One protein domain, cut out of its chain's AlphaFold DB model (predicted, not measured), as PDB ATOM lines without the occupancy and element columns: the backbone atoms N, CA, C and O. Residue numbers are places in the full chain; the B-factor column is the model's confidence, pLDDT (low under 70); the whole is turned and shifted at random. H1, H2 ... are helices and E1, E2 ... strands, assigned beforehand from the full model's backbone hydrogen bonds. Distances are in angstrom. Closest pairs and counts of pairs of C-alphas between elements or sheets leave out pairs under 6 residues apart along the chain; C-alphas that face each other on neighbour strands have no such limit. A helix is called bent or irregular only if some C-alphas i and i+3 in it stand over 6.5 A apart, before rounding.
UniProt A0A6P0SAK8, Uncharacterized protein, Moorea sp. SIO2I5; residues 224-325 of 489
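What this domain is: This is residues 224 to 325 of the 489 residues of an uncharacterized protein of Moorea sp. SIO2I5 (UniProt A0A6P0SAK8). Two small sheets, E1 E2 E7 E4 and E3 E6 E5, stand tilted and only partly face to face, with E4 near E6. H1 packs across one end of the first sheet, and at the opposite end of the body residues 242 to 252 stick out as a free loop. The printed part has 102 residues, with seven named strands and then one named helix; both sheets are antiparallel and the class is mixed. The whole is loose, with a radius of gyration of the C-alphas of 16.0 A and spans of 49 by 32 by 23 A.

Where its parts are: E1, residues 224 to 226, begins with C-alpha 224 at (17.102, -33.358, -121.866). E2 is residues 231 to 236, 16.5 A long. E3, residues 256 to 264, is 22.8 A long and bends by 55 degrees at residue 261. E4 is residues 268 to 271 and E5 residues 275 to 279. E6, residues 286 to 293, is 22.4 A long, and E7, residues 300 to 305, is 16.8 A. H1, residues 309 to 320, ends with C-alpha 320 at (-0.355, -23.781, -124.891).

How they stand to each other: E1 and E2 form a hairpin, with N 225 and O 233 2.8 A apart. E2 and E7 are antiparallel, with N 232 and O 304 at 3.0 A. E7 and E4 are antiparallel, with N 303 and O 270 at 2.9 A. E3 and E6 are antiparallel, with N 287 and O 263 at 2.7 A. E5 and E6 form a hairpin, with N 275 and O 292 at 2.8 A. The closest C-alphas of E6 and E7, Val 293 and Ile 300, are 7.7 A apart. H1 is on the sheet E1 E2 E7 E4; its closest C-alphas to E7, Arg 313 and Ile 305, are 7.8 A apart. H1 is irregular, with C-alphas 315 and 318 7.1 A apart; 3 of 8 O i to N i+4 pairs and 5 of 9 O i to N i+3 pairs are within hydrogen-bond range.

The domain as a whole: The C-alphas of Phe 245 and Phe 315, the two farthest apart, are 50.2 A apart. The printed part has no cut, and the link E2 to E3, 19 residues, is long. Residues 224 to 229, 237 to 253 and 323 to 325 have pLDDT under 70.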
ATOM      1  N   SER A 224      17.981 -34.462-121.465       57.09
ATOM      2  CA  SER A 224      17.102 -33.358-121.866       57.09
ATOM      3  C   SER A 224      16.847 -33.426-123.369       57.09
ATOM      4  O   SER A 224      17.783 -33.547-124.152       57.09
ATOM      5  N   ASN A 225      15.588 -33.339-123.789       65.31
ATOM      6  CA  ASN A 225      15.221 -33.164-125.191       65.31
ATOM      7  C   ASN A 225      14.675 -31.747-125.392       65.31
ATOM      8  O   ASN A 225      13.677 -31.356-124.778       65.31
ATOM      9  N   ASN A 226      15.322 -30.973-126.258       65.94
ATOM     10  CA  ASN A 226      14.934 -29.594-126.532       65.94
ATOM     11  C   ASN A 226      13.792 -29.562-127.558       65.94
ATOM     12  O   ASN A 226      13.984 -29.880-128.731       65.94
ATOM     13  N   LYS A 227      12.601 -29.116-127.141       66.69
ATOM     14  CA  LYS A 227      11.446 -28.895-128.030       66.69
ATOM     15  C   LYS A 227      11.321 -27.417-128.407       66.69
ATOM     16  O   LYS A 227      10.302 -26.771-128.168       66.69
ATOM     17  N   GLY A 228      12.373 -26.884-129.024       68.38
ATOM     18  CA  GLY A 228      12.466 -25.483-129.446       68.38
ATOM     19  C   GLY A 228      13.203 -24.590-128.444       68.38
ATOM     20  O   GLY A 228      13.878 -25.076-127.546       68.38
ATOM     21  N   TRP A 229      13.094 -23.269-128.623       58.12
ATOM     22  CA  TRP A 229      13.941 -22.286-127.923       58.12
ATOM     23  C   TRP A 229      13.628 -22.096-126.435       58.12
ATOM     24  O   TRP A 229      14.461 -21.569-125.709       58.12
ATOM     25  N   GLY A 230      12.439 -22.492-125.978       70.12
ATOM     26  CA  GLY A 230      12.008 -22.234-124.603       70.12
ATOM     27  C   GLY A 230      11.538 -23.457-123.834       70.12
ATOM     28  O   GLY A 230      11.541 -23.399-122.615       70.12
ATOM     29  N   ILE A 231      11.130 -24.542-124.502       74.94
ATOM     30  CA  ILE A 231      10.532 -25.710-123.844       74.94
ATOM     31  C   ILE A 231      11.552 -26.842-123.802       74.94
ATOM     32  O   ILE A 231      11.947 -27.376-124.842       74.94
ATOM     33  N   LYS A 232      11.943 -27.231-122.589       75.44
ATOM     34  CA  LYS A 232      12.824 -28.373-122.340       75.44
ATOM     35  C   LYS A 232      11.999 -29.522-121.769       75.44
ATOM     36  O   LYS A 232      11.178 -29.312-120.872       75.44
ATOM     37  N   GLU A 233      12.194 -30.725-122.302       74.62
ATOM     38  CA  GLU A 233      11.634 -31.957-121.746       74.62
ATOM     39  C   GLU A 233      12.731 -32.771-121.079       74.62
ATOM     40  O   GLU A 233      13.708 -33.146-121.723       74.62
ATOM     41  N   VAL A 234      12.551 -33.085-119.802       77.50
ATOM     42  CA  VAL A 234      13.535 -33.846-119.032       77.50
ATOM     43  C   VAL A 234      13.056 -35.280-118.866       77.50
ATOM     44  O   VAL A 234      11.921 -35.511-118.444       77.50
ATOM     45  N   TYR A 235      13.929 -36.231-119.190       73.25
ATOM     46  CA  TYR A 235      13.692 -37.668-119.123       73.25
ATOM     47  C   TYR A 235      14.616 -38.286-118.077       73.25
ATOM     48  O   TYR A 235      15.839 -38.304-118.235       73.25
ATOM     49  N   ILE A 236      14.024 -38.831-117.015       77.25
ATOM     50  CA  ILE A 236      14.763 -39.528-115.957       77.25
ATOM     51  C   ILE A 236      14.362 -40.995-115.997       77.25
ATOM     52  O   ILE A 236      13.246 -41.343-115.611       77.25
ATOM     53  N   LEU A 237      15.267 -41.850-116.472       68.31
ATOM     54  CA  LEU A 237      15.074 -43.298-116.503       68.31
ATOM     55  C   LEU A 237      15.692 -43.942-115.260       68.31
ATOM     56  O   LEU A 237      16.818 -43.637-114.864       68.31
ATOM     57  N   PHE A 238      14.937 -44.845-114.641       65.25
ATOM     58  CA  PHE A 238      15.361 -45.616-113.478       65.25
ATOM     59  C   PHE A 238      15.844 -46.982-113.975       65.25
ATOM     60  O   PHE A 238      15.056 -47.912-114.095       65.25
ATOM     61  N   PHE A 239      17.131 -47.102-114.309       45.06
ATOM     62  CA  PHE A 239      17.718 -48.394-114.675       45.06
ATOM     63  C   PHE A 239      18.185 -49.139-113.416       45.06
ATOM     64  O   PHE A 239      18.900 -48.567-112.594       45.06
ATOM     65  N   GLY A 240      17.806 -50.414-113.278       45.28
ATOM     66  CA  GLY A 240      18.443 -51.332-112.325       45.28
ATOM     67  C   GLY A 240      17.738 -51.578-110.987       45.28
ATOM     68  O   GLY A 240      18.402 -52.005-110.045       45.28
ATOM     69  N   LEU A 241      16.423 -51.370-110.875       43.69
ATOM     70  CA  LEU A 241      15.663 -52.056-109.823       43.69
ATOM     71  C   LEU A 241      15.404 -53.485-110.309       43.69
ATOM     72  O   LEU A 241      14.445 -53.745-111.025       43.69
ATOM     73  N   ASP A 242      16.333 -54.389-110.004       40.22
ATOM     74  CA  ASP A 242      16.177 -55.816-110.275       40.22
ATOM     75  C   ASP A 242      14.981 -56.316-109.440       40.22
ATOM     76  O   ASP A 242      15.060 -56.437-108.215       40.22
ATOM     77  N   SER A 243      13.835 -56.526-110.095       43.31
ATOM     78  CA  SER A 243      12.562 -56.922-109.471       43.31
ATOM     79  C   SER A 243      12.612 -58.312-108.825       43.31
ATOM     80  O   SER A 243      11.683 -58.719-108.134       43.31
ATOM     81  N   SER A 244      13.725 -59.029-108.993       43.22
ATOM     82  CA  SER A 244      13.948 -60.389-108.509       43.22
ATOM     83  C   SER A 244      14.148 -60.522-106.989       43.22
ATOM     84  O   SER A 244      14.196 -61.648-106.496       43.22
ATOM     85  N   PHE A 245      14.233 -59.421-106.228       38.16
ATOM     86  CA  PHE A 245      14.425 -59.456-104.764       38.16
ATOM     87  C   PHE A 245      13.256 -58.923-103.925       38.16
ATOM     88  O   PHE A 245      13.316 -58.990-102.697       38.16
ATOM     89  N   TYR A 246      12.182 -58.447-104.554       39.62
ATOM     90  CA  TYR A 246      11.005 -57.946-103.852       39.62
ATOM     91  C   TYR A 246       9.734 -58.468-104.528       39.62
ATOM     92  O   TYR A 246       9.156 -57.794-105.374       39.62
ATOM     93  N   GLU A 247       9.225 -59.623-104.088       35.28
ATOM     94  CA  GLU A 247       7.780 -59.901-104.159       35.28
ATOM     95  C   GLU A 247       7.059 -59.012-103.132       35.28
ATOM     96  O   GLU A 247       6.404 -59.469-102.197       35.28
ATOM     97  N   VAL A 248       7.203 -57.694-103.265       44.12
ATOM     98  CA  VAL A 248       6.231 -56.790-102.672       44.12
ATOM     99  C   VAL A 248       5.086 -56.795-103.663       44.12
ATOM    100  O   VAL A 248       5.161 -56.171-104.719       44.12
ATOM    101  N   ASN A 249       4.042 -57.553-103.336       40.78
ATOM    102  CA  ASN A 249       2.735 -57.448-103.972       40.78
ATOM    103  C   ASN A 249       2.204 -56.017-103.744       40.78
ATOM    104  O   ASN A 249       1.337 -55.784-102.905       40.78
ATOM    105  N   CYS A 250       2.720 -55.042-104.496       49.91
ATOM    106  CA  CYS A 250       2.097 -53.740-104.725       49.91
ATOM    107  C   CYS A 250       0.865 -53.970-105.620       49.91
ATOM    108  O   CYS A 250       0.789 -53.458-106.733       49.91
ATOM    109  N   ILE A 251      -0.080 -54.801-105.166       49.09
ATOM    110  CA  ILE A 251      -1.340 -55.057-105.873       49.09
ATOM    111  C   ILE A 251      -2.213 -53.794-105.849       49.09
ATOM    112  O   ILE A 251      -3.013 -53.607-106.756       49.09
ATOM    113  N   ASP A 252      -1.953 -52.861-104.926       51.78
ATOM    114  CA  ASP A 252      -2.578 -51.546-104.914       51.78
ATOM    115  C   ASP A 252      -1.549 -50.415-104.717       51.78
ATOM    116  O   ASP A 252      -1.111 -50.101-103.614       51.78
ATOM    117  N   ILE A 253      -1.217 -49.763-105.837       57.94
ATOM    118  CA  ILE A 253      -0.871 -48.336-105.934       57.94
ATOM    119  C   ILE A 253       0.406 -47.907-105.180       57.94
ATOM    120  O   ILE A 253       0.386 -47.041-104.304       57.94
ATOM    121  N   CYS A 254       1.561 -48.425-105.595       72.88
ATOM    122  CA  CYS A 254       2.852 -47.848-105.213       72.88
ATOM    123  C   CYS A 254       3.080 -46.537-105.996       72.88
ATOM    124  O   CYS A 254       3.680 -46.502-107.065       72.88
ATOM    125  N   GLN A 255       2.494 -45.450-105.481       86.06
ATOM    126  CA  GLN A 255       2.679 -44.088-105.976       86.06
ATOM    127  C   GLN A 255       3.951 -43.491-105.374       86.06
ATOM    128  O   GLN A 255       4.011 -43.235-104.171       86.06
ATOM    129  N   SER A 256       4.944 -43.203-106.211       89.81
ATOM    130  CA  SER A 256       6.131 -42.463-105.775       89.81
ATOM    131  C   SER A 256       5.855 -40.961-105.821       89.81
ATOM    132  O   SER A 256       5.352 -40.443-106.825       89.81
ATOM    133  N   LEU A 257       6.194 -40.252-104.743       93.06
ATOM    134  CA  LEU A 257       6.107 -38.794-104.675       93.06
ATOM    135  C   LEU A 257       7.379 -38.176-105.260       93.06
ATOM    136  O   LEU A 257       8.481 -38.387-104.744       93.06
ATOM    137  N   ILE A 258       7.215 -37.359-106.296       93.31
ATOM    138  CA  ILE A 258       8.284 -36.546-106.871       93.31
ATOM    139  C   ILE A 258       8.176 -35.131-106.322       93.31
ATOM    140  O   ILE A 258       7.097 -34.538-106.339       93.31
ATOM    141  N   LYS A 259       9.300 -34.589-105.841       95.19
ATOM    142  CA  LYS A 259       9.418 -33.211-105.360       95.19
ATOM    143  C   LYS A 259      10.546 -32.488-106.095       95.19
ATOM    144  O   LYS A 259      11.712 -32.848-105.930       95.19
ATOM    145  N   LEU A 260      10.185 -31.454-106.856       94.50
ATOM    146  CA  LEU A 260      11.113 -30.450-107.382       94.50
ATOM    147  C   LEU A 260      11.172 -29.280-106.403       94.50
ATOM    148  O   LEU A 260      10.129 -28.729-106.044       94.50
ATOM    149  N   VAL A 261      12.376 -28.929-105.960       92.94
ATOM    150  CA  VAL A 261      12.639 -27.812-105.041       92.94
ATOM    151  C   VAL A 261      13.330 -26.690-105.819       92.94
ATOM    152  O   VAL A 261      13.998 -26.968-106.812       92.94
ATOM    153  N   ASP A 262      13.112 -25.443-105.398       93.44
ATOM    154  CA  ASP A 262      13.717 -24.232-105.973       93.44
ATOM    155  C   ASP A 262      13.467 -24.043-107.483       93.44
ATOM    156  O   ASP A 262      14.280 -23.488-108.219       93.44
ATOM    157  N   PHE A 263      12.306 -24.492-107.972       92.75
ATOM    158  CA  PHE A 263      11.968 -24.386-109.389       92.75
ATOM    159  C   PHE A 263      11.458 -22.979-109.727       92.75
ATOM    160  O   PHE A 263      10.571 -22.508-109.020       92.75
ATOM    161  N   PRO A 264      11.904 -22.294-110.795       93.06
ATOM    162  CA  PRO A 264      11.494 -20.909-111.013       93.06
ATOM    163  C   PRO A 264       9.978 -20.787-111.234       93.06
ATOM    164  O   PRO A 264       9.375 -21.564-111.991       93.06
ATOM    165  N   VAL A 265       9.351 -19.811-110.571       94.06
ATOM    166  CA  VAL A 265       7.891 -19.632-110.561       94.06
ATOM    167  C   VAL A 265       7.348 -19.527-111.982       94.06
ATOM    168  O   VAL A 265       7.866 -18.806-112.831       94.06
ATOM    169  N   GLY A 266       6.294 -20.291-112.263       91.38
ATOM    170  CA  GLY A 266       5.668 -20.307-113.582       91.38
ATOM    171  C   GLY A 266       6.461 -21.036-114.675       91.38
ATOM    172  O   GLY A 266       5.938 -21.157-115.779       91.38
ATOM    173  N   SER A 267       7.642 -21.594-114.405       92.81
ATOM    174  CA  SER A 267       8.412 -22.332-115.421       92.81
ATOM    175  C   SER A 267       7.836 -23.716-115.716       92.81
ATOM    176  O   SER A 267       7.896 -24.178-116.849       92.81
ATOM    177  N   PHE A 268       7.253 -24.389-114.723       95.12
ATOM    178  CA  PHE A 268       6.756 -25.757-114.887       95.12
ATOM    179  C   PHE A 268       5.456 -25.789-115.689       95.12
ATOM    180  O   PHE A 268       4.498 -25.088-115.339       95.12
ATOM    181  N   LEU A 269       5.423 -26.597-116.747       93.56
ATOM    182  CA  LEU A 269       4.267 -26.719-117.630       93.56
ATOM    183  C   LEU A 269       3.416 -27.922-117.244       93.56
ATOM    184  O   LEU A 269       2.286 -27.753-116.785       93.56
ATOM    185  N   GLU A 270       3.976 -29.115-117.407       94.62
ATOM    186  CA  GLU A 270       3.272 -30.376-117.220       94.62
ATOM    187  C   GLU A 270       4.261 -31.493-116.862       94.62
ATOM    188  O   GLU A 270       5.408 -31.490-117.308       94.62
ATOM    189  N   ALA A 271       3.801 -32.479-116.088       94.06
ATOM    190  CA  ALA A 271       4.460 -33.774-115.954       94.06
ATOM    191  C   ALA A 271       3.560 -34.869-116.535       94.06
ATOM    192  O   ALA A 271       2.391 -34.992-116.161       94.06
ATOM    193  N   LYS A 272       4.110 -35.685-117.433       92.38
ATOM    194  CA  LYS A 272       3.394 -36.804-118.041       92.38
ATOM    195  C   LYS A 272       3.205 -37.923-117.020       92.38
ATOM    196  O   LYS A 272       4.081 -38.160-116.192       92.38
ATOM    197  N   ASP A 273       2.067 -38.610-117.109       91.81
ATOM    198  CA  ASP A 273       1.688 -39.702-116.202       91.81
ATOM    199  C   ASP A 273       1.647 -39.254-114.723       91.81
ATOM    200  O   ASP A 273       1.779 -40.066-113.810       91.81
ATOM    201  N   SER A 274       1.471 -37.951-114.477       93.25
ATOM    202  CA  SER A 274       1.407 -37.392-113.131       93.25
ATOM    203  C   SER A 274      -0.013 -37.410-112.572       93.25
ATOM    204  O   SER A 274      -1.001 -37.196-113.275       93.25
ATOM    205  N   ILE A 275      -0.110 -37.653-111.270       93.25
ATOM    206  CA  ILE A 275      -1.353 -37.609-110.508       93.25
ATOM    207  C   ILE A 275      -1.177 -36.566-109.404       93.25
ATOM    208  O   ILE A 275      -0.141 -36.522-108.738       93.25
ATOM    209  N   ASN A 276      -2.200 -35.733-109.190       94.56
ATOM    210  CA  ASN A 276      -2.250 -34.741-108.110       94.56
ATOM    211  C   ASN A 276      -1.040 -33.788-108.076       94.56
ATOM    212  O   ASN A 276      -0.395 -33.653-107.034       94.56
ATOM    213  N   ILE A 277      -0.738 -33.109-109.190       96.12
ATOM    214  CA  ILE A 277       0.269 -32.038-109.183       96.12
ATOM    215  C   ILE A 277      -0.169 -30.947-108.192       96.12
ATOM    216  O   ILE A 277      -1.259 -30.384-108.311       96.12
ATOM    217  N   LYS A 278       0.695 -30.631-107.230       96.75
ATOM    218  CA  LYS A 278       0.537 -29.552-106.256       96.75
ATOM    219  C   LYS A 278       1.683 -28.563-106.397       96.75
ATOM    220  O   LYS A 278       2.853 -28.945-106.448       96.75
ATOM    221  N   TYR A 279       1.322 -27.289-106.392       96.56
ATOM    222  CA  TYR A 279       2.252 -26.171-106.371       96.56
ATOM    223  C   TYR A 279       2.337 -25.662-104.933       96.56
ATOM    224  O   TYR A 279       1.314 -25.335-104.333       96.56
ATOM    225  N   GLY A 280       3.539 -25.672-104.366       94.50
ATOM    226  CA  GLY A 280       3.821 -25.041-103.082       94.50
ATOM    227  C   GLY A 280       3.756 -23.521-103.192       94.50
ATOM    228  O   GLY A 280       3.810 -22.968-104.292       94.50
ATOM    229  N   GLU A 281       3.647 -22.852-102.047       95.19
ATOM    230  CA  GLU A 281       3.709 -21.394-102.002       95.19
ATOM    231  C   GLU A 281       5.062 -20.909-102.550       95.19
ATOM    232  O   GLU A 281       6.100 -21.490-102.216       95.19
ATOM    233  N   PRO A 282       5.063 -19.895-103.430       94.19
ATOM    234  CA  PRO A 282       6.294 -19.382-104.005       94.19
ATOM    235  C   PRO A 282       7.143 -18.675-102.938       94.19
ATOM    236  O   PRO A 282       6.622 -17.892-102.144       94.19
ATOM    237  N   TYR A 283       8.454 -18.913-102.956       93.19
ATOM    238  CA  TYR A 283       9.447 -18.244-102.117       93.19
ATOM    239  C   TYR A 283      10.606 -17.764-102.993       93.19
ATOM    240  O   TYR A 283      11.209 -18.557-103.713       93.19
ATOM    241  N   ASP A 284      10.896 -16.464-102.953       89.81
ATOM    242  CA  ASP A 284      12.030 -15.841-103.652       89.81
ATOM    243  C   ASP A 284      12.137 -16.213-105.150       89.81
ATOM    244  O   ASP A 284      13.140 -16.725-105.635       89.81
ATOM    245  N   ASN A 285      11.038 -16.025-105.895       90.25
ATOM    246  CA  ASN A 285      10.891 -16.395-107.317       90.25
ATOM    247  C   ASN A 285      11.052 -17.889-107.639       90.25
ATOM    248  O   ASN A 285      11.058 -18.270-108.814       90.25
ATOM    249  N   SER A 286      11.092 -18.744-106.622       93.69
ATOM    250  CA  SER A 286      11.081 -20.194-106.755       93.69
ATOM    251  C   SER A 286       9.792 -20.800-106.185       93.69
ATOM    252  O   SER A 286       9.081 -20.181-105.396       93.69
ATOM    253  N   GLN A 287       9.437 -22.005-106.617       95.44
ATOM    254  CA  GLN A 287       8.293 -22.771-106.138       95.44
ATOM    255  C   GLN A 287       8.671 -24.245-106.022       95.44
ATOM    256  O   GLN A 287       9.385 -24.805-106.854       95.44
ATOM    257  N   THR A 288       8.137 -24.902-104.997       94.94
ATOM    258  CA  THR A 288       8.219 -26.358-104.879       94.94
ATOM    259  C   THR A 288       7.068 -26.990-105.651       94.94
ATOM    260  O   THR A 288       5.913 -26.626-105.441       94.94
ATOM    261  N   ILE A 289       7.349 -27.968-106.507       96.69
ATOM    262  CA  ILE A 289       6.315 -28.698-107.252       96.69
ATOM    263  C   ILE A 289       6.349 -30.146-106.798       96.69
ATOM    264  O   ILE A 289       7.412 -30.766-106.756       96.69
ATOM    265  N   THR A 290       5.185 -30.682-106.444       96.38
ATOM    266  CA  THR A 290       5.047 -32.086-106.047       96.38
ATOM    267  C   THR A 290       4.000 -32.786-106.889       96.38
ATOM    268  O   THR A 290       2.963 -32.203-107.181       96.38
ATOM    269  N   TRP A 291       4.254 -34.026-107.290       96.69
ATOM    270  CA  TRP A 291       3.264 -34.867-107.965       96.69
ATOM    271  C   TRP A 291       3.555 -36.341-107.708       96.69
ATOM    272  O   TRP A 291       4.671 -36.704-107.335       96.69
ATOM    273  N   PHE A 292       2.557 -37.191-107.918       93.56
ATOM    274  CA  PHE A 292       2.706 -38.637-107.810       93.56
ATOM    275  C   PHE A 292       2.872 -39.262-109.190       93.56
ATOM    276  O   PHE A 292       2.212 -38.839-110.142       93.56
ATOM    277  N   VAL A 293       3.726 -40.278-109.294       93.25
ATOM    278  CA  VAL A 293       3.893 -41.079-110.512       93.25
ATOM    279  C   VAL A 293       3.496 -42.523-110.191       93.25
ATOM    280  O   VAL A 293       4.076 -43.112-109.279       93.25
ATOM    281  N   PRO A 294       2.511 -43.109-110.899       88.06
ATOM    282  CA  PRO A 294       2.017 -44.454-110.611       88.06
ATOM    283  C   PRO A 294       2.962 -45.560-111.097       88.06
ATOM    284  O   PRO A 294       2.836 -46.699-110.665       88.06
ATOM    285  N   ASN A 295       3.873 -45.258-112.026       87.19
ATOM    286  CA  ASN A 295       4.847 -46.217-112.536       87.19
ATOM    287  C   ASN A 295       6.178 -45.507-112.820       87.19
ATOM    288  O   ASN A 295       6.333 -44.840-113.846       87.19
ATOM    289  N   LEU A 296       7.128 -45.651-111.895       86.75
ATOM    290  CA  LEU A 296       8.452 -45.033-111.979       86.75
ATOM    291  C   LEU A 296       9.340 -45.676-113.065       86.75
ATOM    292  O   LEU A 296      10.247 -45.025-113.584       86.75
ATOM    293  N   GLU A 297       9.054 -46.922-113.456       81.94
ATOM    294  CA  GLU A 297       9.817 -47.674-114.466       81.94
ATOM    295  C   GLU A 297       9.699 -47.049-115.861       81.94
ATOM    296  O   GLU A 297      10.628 -47.122-116.663       81.94
ATOM    297  N   ARG A 298       8.585 -46.361-116.145       84.06
ATOM    298  CA  ARG A 298       8.387 -45.620-117.407       84.06
ATOM    299  C   ARG A 298       9.231 -44.347-117.509       84.06
ATOM    300  O   ARG A 298       9.246 -43.708-118.565       84.06
ATOM    301  N   GLY A 299       9.924 -43.994-116.431       84.81
ATOM    302  CA  GLY A 299      10.686 -42.769-116.295       84.81
ATOM    303  C   GLY A 299       9.813 -41.546-116.041       84.81
ATOM    304  O   GLY A 299       8.626 -41.498-116.367       84.81
ATOM    305  N   ILE A 300      10.424 -40.526-115.450       89.56
ATOM    306  CA  ILE A 300       9.763 -39.248-115.188       89.56
ATOM    307  C   ILE A 300       9.965 -38.363-116.411       89.56
ATOM    308  O   ILE A 300      11.095 -38.185-116.866       89.56
ATOM    309  N   ARG A 301       8.863 -37.814-116.927       91.19
ATOM    310  CA  ARG A 301       8.865 -36.860-118.037       91.19
ATOM    311  C   ARG A 301       8.117 -35.608-117.630       91.19
ATOM    312  O   ARG A 301       6.928 -35.684-117.331       91.19
ATOM    313  N   PHE A 302       8.795 -34.472-117.644       93.81
ATOM    314  CA  PHE A 302       8.157 -33.178-117.430       93.81
ATOM    315  C   PHE A 302       8.706 -32.142-118.399       93.81
ATOM    316  O   PHE A 302       9.838 -32.255-118.872       93.81
ATOM    317  N   SER A 303       7.877 -31.151-118.703       92.56
ATOM    318  CA  SER A 303       8.219 -30.026-119.558       92.56
ATOM    319  C   SER A 303       8.270 -28.737-118.744       92.56
ATOM    320  O   SER A 303       7.475 -28.509-117.824       92.56
ATOM    321  N   TYR A 304       9.227 -27.878-119.079       94.19
ATOM    322  CA  TYR A 304       9.349 -26.565-118.460       94.19
ATOM    323  C   TYR A 304       9.822 -25.508-119.448       94.19
ATOM    324  O   TYR A 304      10.443 -25.823-120.462       94.19
ATOM    325  N   ILE A 305       9.517 -24.252-119.128       91.38
ATOM    326  CA  ILE A 305      10.039 -23.086-119.827       91.38
ATOM    327  C   ILE A 305      11.331 -22.641-119.142       91.38
ATOM    328  O   ILE A 305      11.299 -22.282-117.965       91.38
ATOM    329  N   SER A 306      12.458 -22.641-119.850       87.00
ATOM    330  CA  SER A 306      13.729 -22.185-119.276       87.00
ATOM    331  C   SER A 306      13.701 -20.682-118.951       87.00
ATOM    332  O   SER A 306      13.085 -19.891-119.673       87.00
ATOM    333  N   PRO A 307      14.361 -20.225-117.871       82.38
ATOM    334  CA  PRO A 307      14.698 -18.814-117.713       82.38
ATOM    335  C   PRO A 307      15.534 -18.293-118.897       82.38
ATOM    336  O   PRO A 307      16.320 -19.056-119.453       82.38
ATOM    337  N   PRO A 308      15.372 -17.019-119.304       86.88
ATOM    338  CA  PRO A 308      14.439 -16.010-118.783       86.88
ATOM    339  C   PRO A 308      13.016 -16.105-119.378       86.88
ATOM    340  O   PRO A 308      12.170 -15.247-119.116       86.88
ATOM    341  N   PHE A 309      12.725 -17.126-120.191       85.94
ATOM    342  CA  PHE A 309      11.510 -17.184-121.005       85.94
ATOM    343  C   PHE A 309      10.225 -17.493-120.230       85.94
ATOM    344  O   PHE A 309       9.134 -17.219-120.733       85.94
ATOM    345  N   HIS A 310      10.312 -18.010-119.001       86.75
ATOM    346  CA  HIS A 310       9.134 -18.322-118.179       86.75
ATOM    347  C   HIS A 310       8.239 -17.100-117.912       86.75
ATOM    348  O   HIS A 310       7.020 -17.241-117.811       86.75
ATOM    349  N   ASN A 311       8.804 -15.887-117.920       85.12
ATOM    350  CA  ASN A 311       8.048 -14.634-117.827       85.12
ATOM    351  C   ASN A 311       7.062 -14.435-118.991       85.12
ATOM    352  O   ASN A 311       6.014 -13.808-118.831       85.12
ATOM    353  N   PHE A 312       7.345 -15.020-120.159       85.12
ATOM    354  CA  PHE A 312       6.440 -14.988-121.306       85.12
ATOM    355  C   PHE A 312       5.331 -16.034-121.224       85.12
ATOM    356  O   PHE A 312       4.458 -16.052-122.094       85.12
ATOM    357  N   ARG A 313       5.289 -16.882-120.186       84.81
ATOM    358  CA  ARG A 313       4.232 -17.890-120.045       84.81
ATOM    359  C   ARG A 313       2.846 -17.274-120.152       84.81
ATOM    360  O   ARG A 313       2.018 -17.829-120.854       84.81
ATOM    361  N   ARG A 314       2.599 -16.110-119.542       82.06
ATOM    362  CA  ARG A 314       1.292 -15.431-119.622       82.06
ATOM    363  C   ARG A 314       0.887 -15.088-121.061       82.06
ATOM    364  O   ARG A 314      -0.297 -15.071-121.377       82.06
ATOM    365  N   PHE A 315       1.865 -14.828-121.926       83.44
ATOM    366  CA  PHE A 315       1.646 -14.573-123.346       83.44
ATOM    367  C   PHE A 315       1.393 -15.869-124.130       83.44
ATOM    368  O   PHE A 315       0.531 -15.895-125.004       83.44
ATOM    369  N   PHE A 316       2.100 -16.952-123.791       80.62
ATOM    370  CA  PHE A 316       1.951 -18.255-124.446       80.62
ATOM    371  C   PHE A 316       0.817 -19.116-123.884       80.62
ATOM    372  O   PHE A 316       0.377 -20.034-124.558       80.62
ATOM    373  N   GLU A 317       0.294 -18.833-122.692       81.56
ATOM    374  CA  GLU A 317      -0.737 -19.640-122.031       81.56
ATOM    375  C   GLU A 317      -1.994 -19.869-122.894       81.56
ATOM    376  O   GLU A 317      -2.483 -21.000-122.931       81.56
ATOM    377  N   PRO A 318      -2.513 -18.871-123.642       82.25
ATOM    378  CA  PRO A 318      -3.623 -19.098-124.562       82.25
ATOM    379  C   PRO A 318      -3.262 -20.052-125.702       82.25
ATOM    380  O   PRO A 318      -4.139 -20.757-126.184       82.25
ATOM    381  N   LEU A 319      -1.994 -20.070-126.126       77.56
ATOM    382  CA  LEU A 319      -1.485 -20.914-127.208       77.56
ATOM    383  C   LEU A 319      -1.187 -22.337-126.724       77.56
ATOM    384  O   LEU A 319      -1.511 -23.289-127.421       77.56
ATOM    385  N   LEU A 320      -0.635 -22.485-125.517       76.75
ATOM    386  CA  LEU A 320      -0.355 -23.781-124.891       76.75
ATOM    387  C   LEU A 320      -1.638 -24.561-124.582       76.75
ATOM    388  O   LEU A 320      -1.628 -25.777-124.573       76.75
ATOM    389  N   LYS A 321      -2.778 -23.887-124.384       76.06
ATOM    390  CA  LYS A 321      -4.084 -24.557-124.220       76.06
ATOM    391  C   LYS A 321      -4.673 -25.089-125.534       76.06
ATOM    392  O   LYS A 321      -5.769 -25.649-125.523       76.06
ATOM    393  N   LEU A 322      -3.993 -24.894-126.666       77.00
ATOM    394  CA  LEU A 322      -4.465 -25.293-127.994       77.00
ATOM    395  C   LEU A 322      -3.854 -26.620-128.472       77.00
ATOM    396  O   LEU A 322      -3.736 -26.820-129.679       77.00
ATOM    397  N   ASP A 323      -3.553 -27.554-127.563       59.25
ATOM    398  CA  ASP A 323      -2.984 -28.894-127.845       59.25
ATOM    399  C   ASP A 323      -3.782 -29.756-128.849       59.25
ATOM    400  O   ASP A 323      -3.347 -30.826-129.264       59.25
ATOM    401  N   SER A 324      -4.956 -29.286-129.278       60.69
ATOM    402  CA  SER A 324      -5.791 -29.906-130.312       60.69
ATOM    403  C   SER A 324      -5.621 -29.303-131.716       60.69
ATOM    404  O   SER A 324      -6.338 -29.699-132.638       60.69
ATOM    405  N   LEU A 325      -4.709 -28.347-131.917       69.25
ATOM    406  CA  LEU A 325      -4.494 -27.746-133.232       69.25
ATOM    407  C   LEU A 325      -3.808 -28.725-134.204       69.25
ATOM    408  O   LEU A 325      -2.781 -29.314-133.869       69.25
TER     409      LEU A 325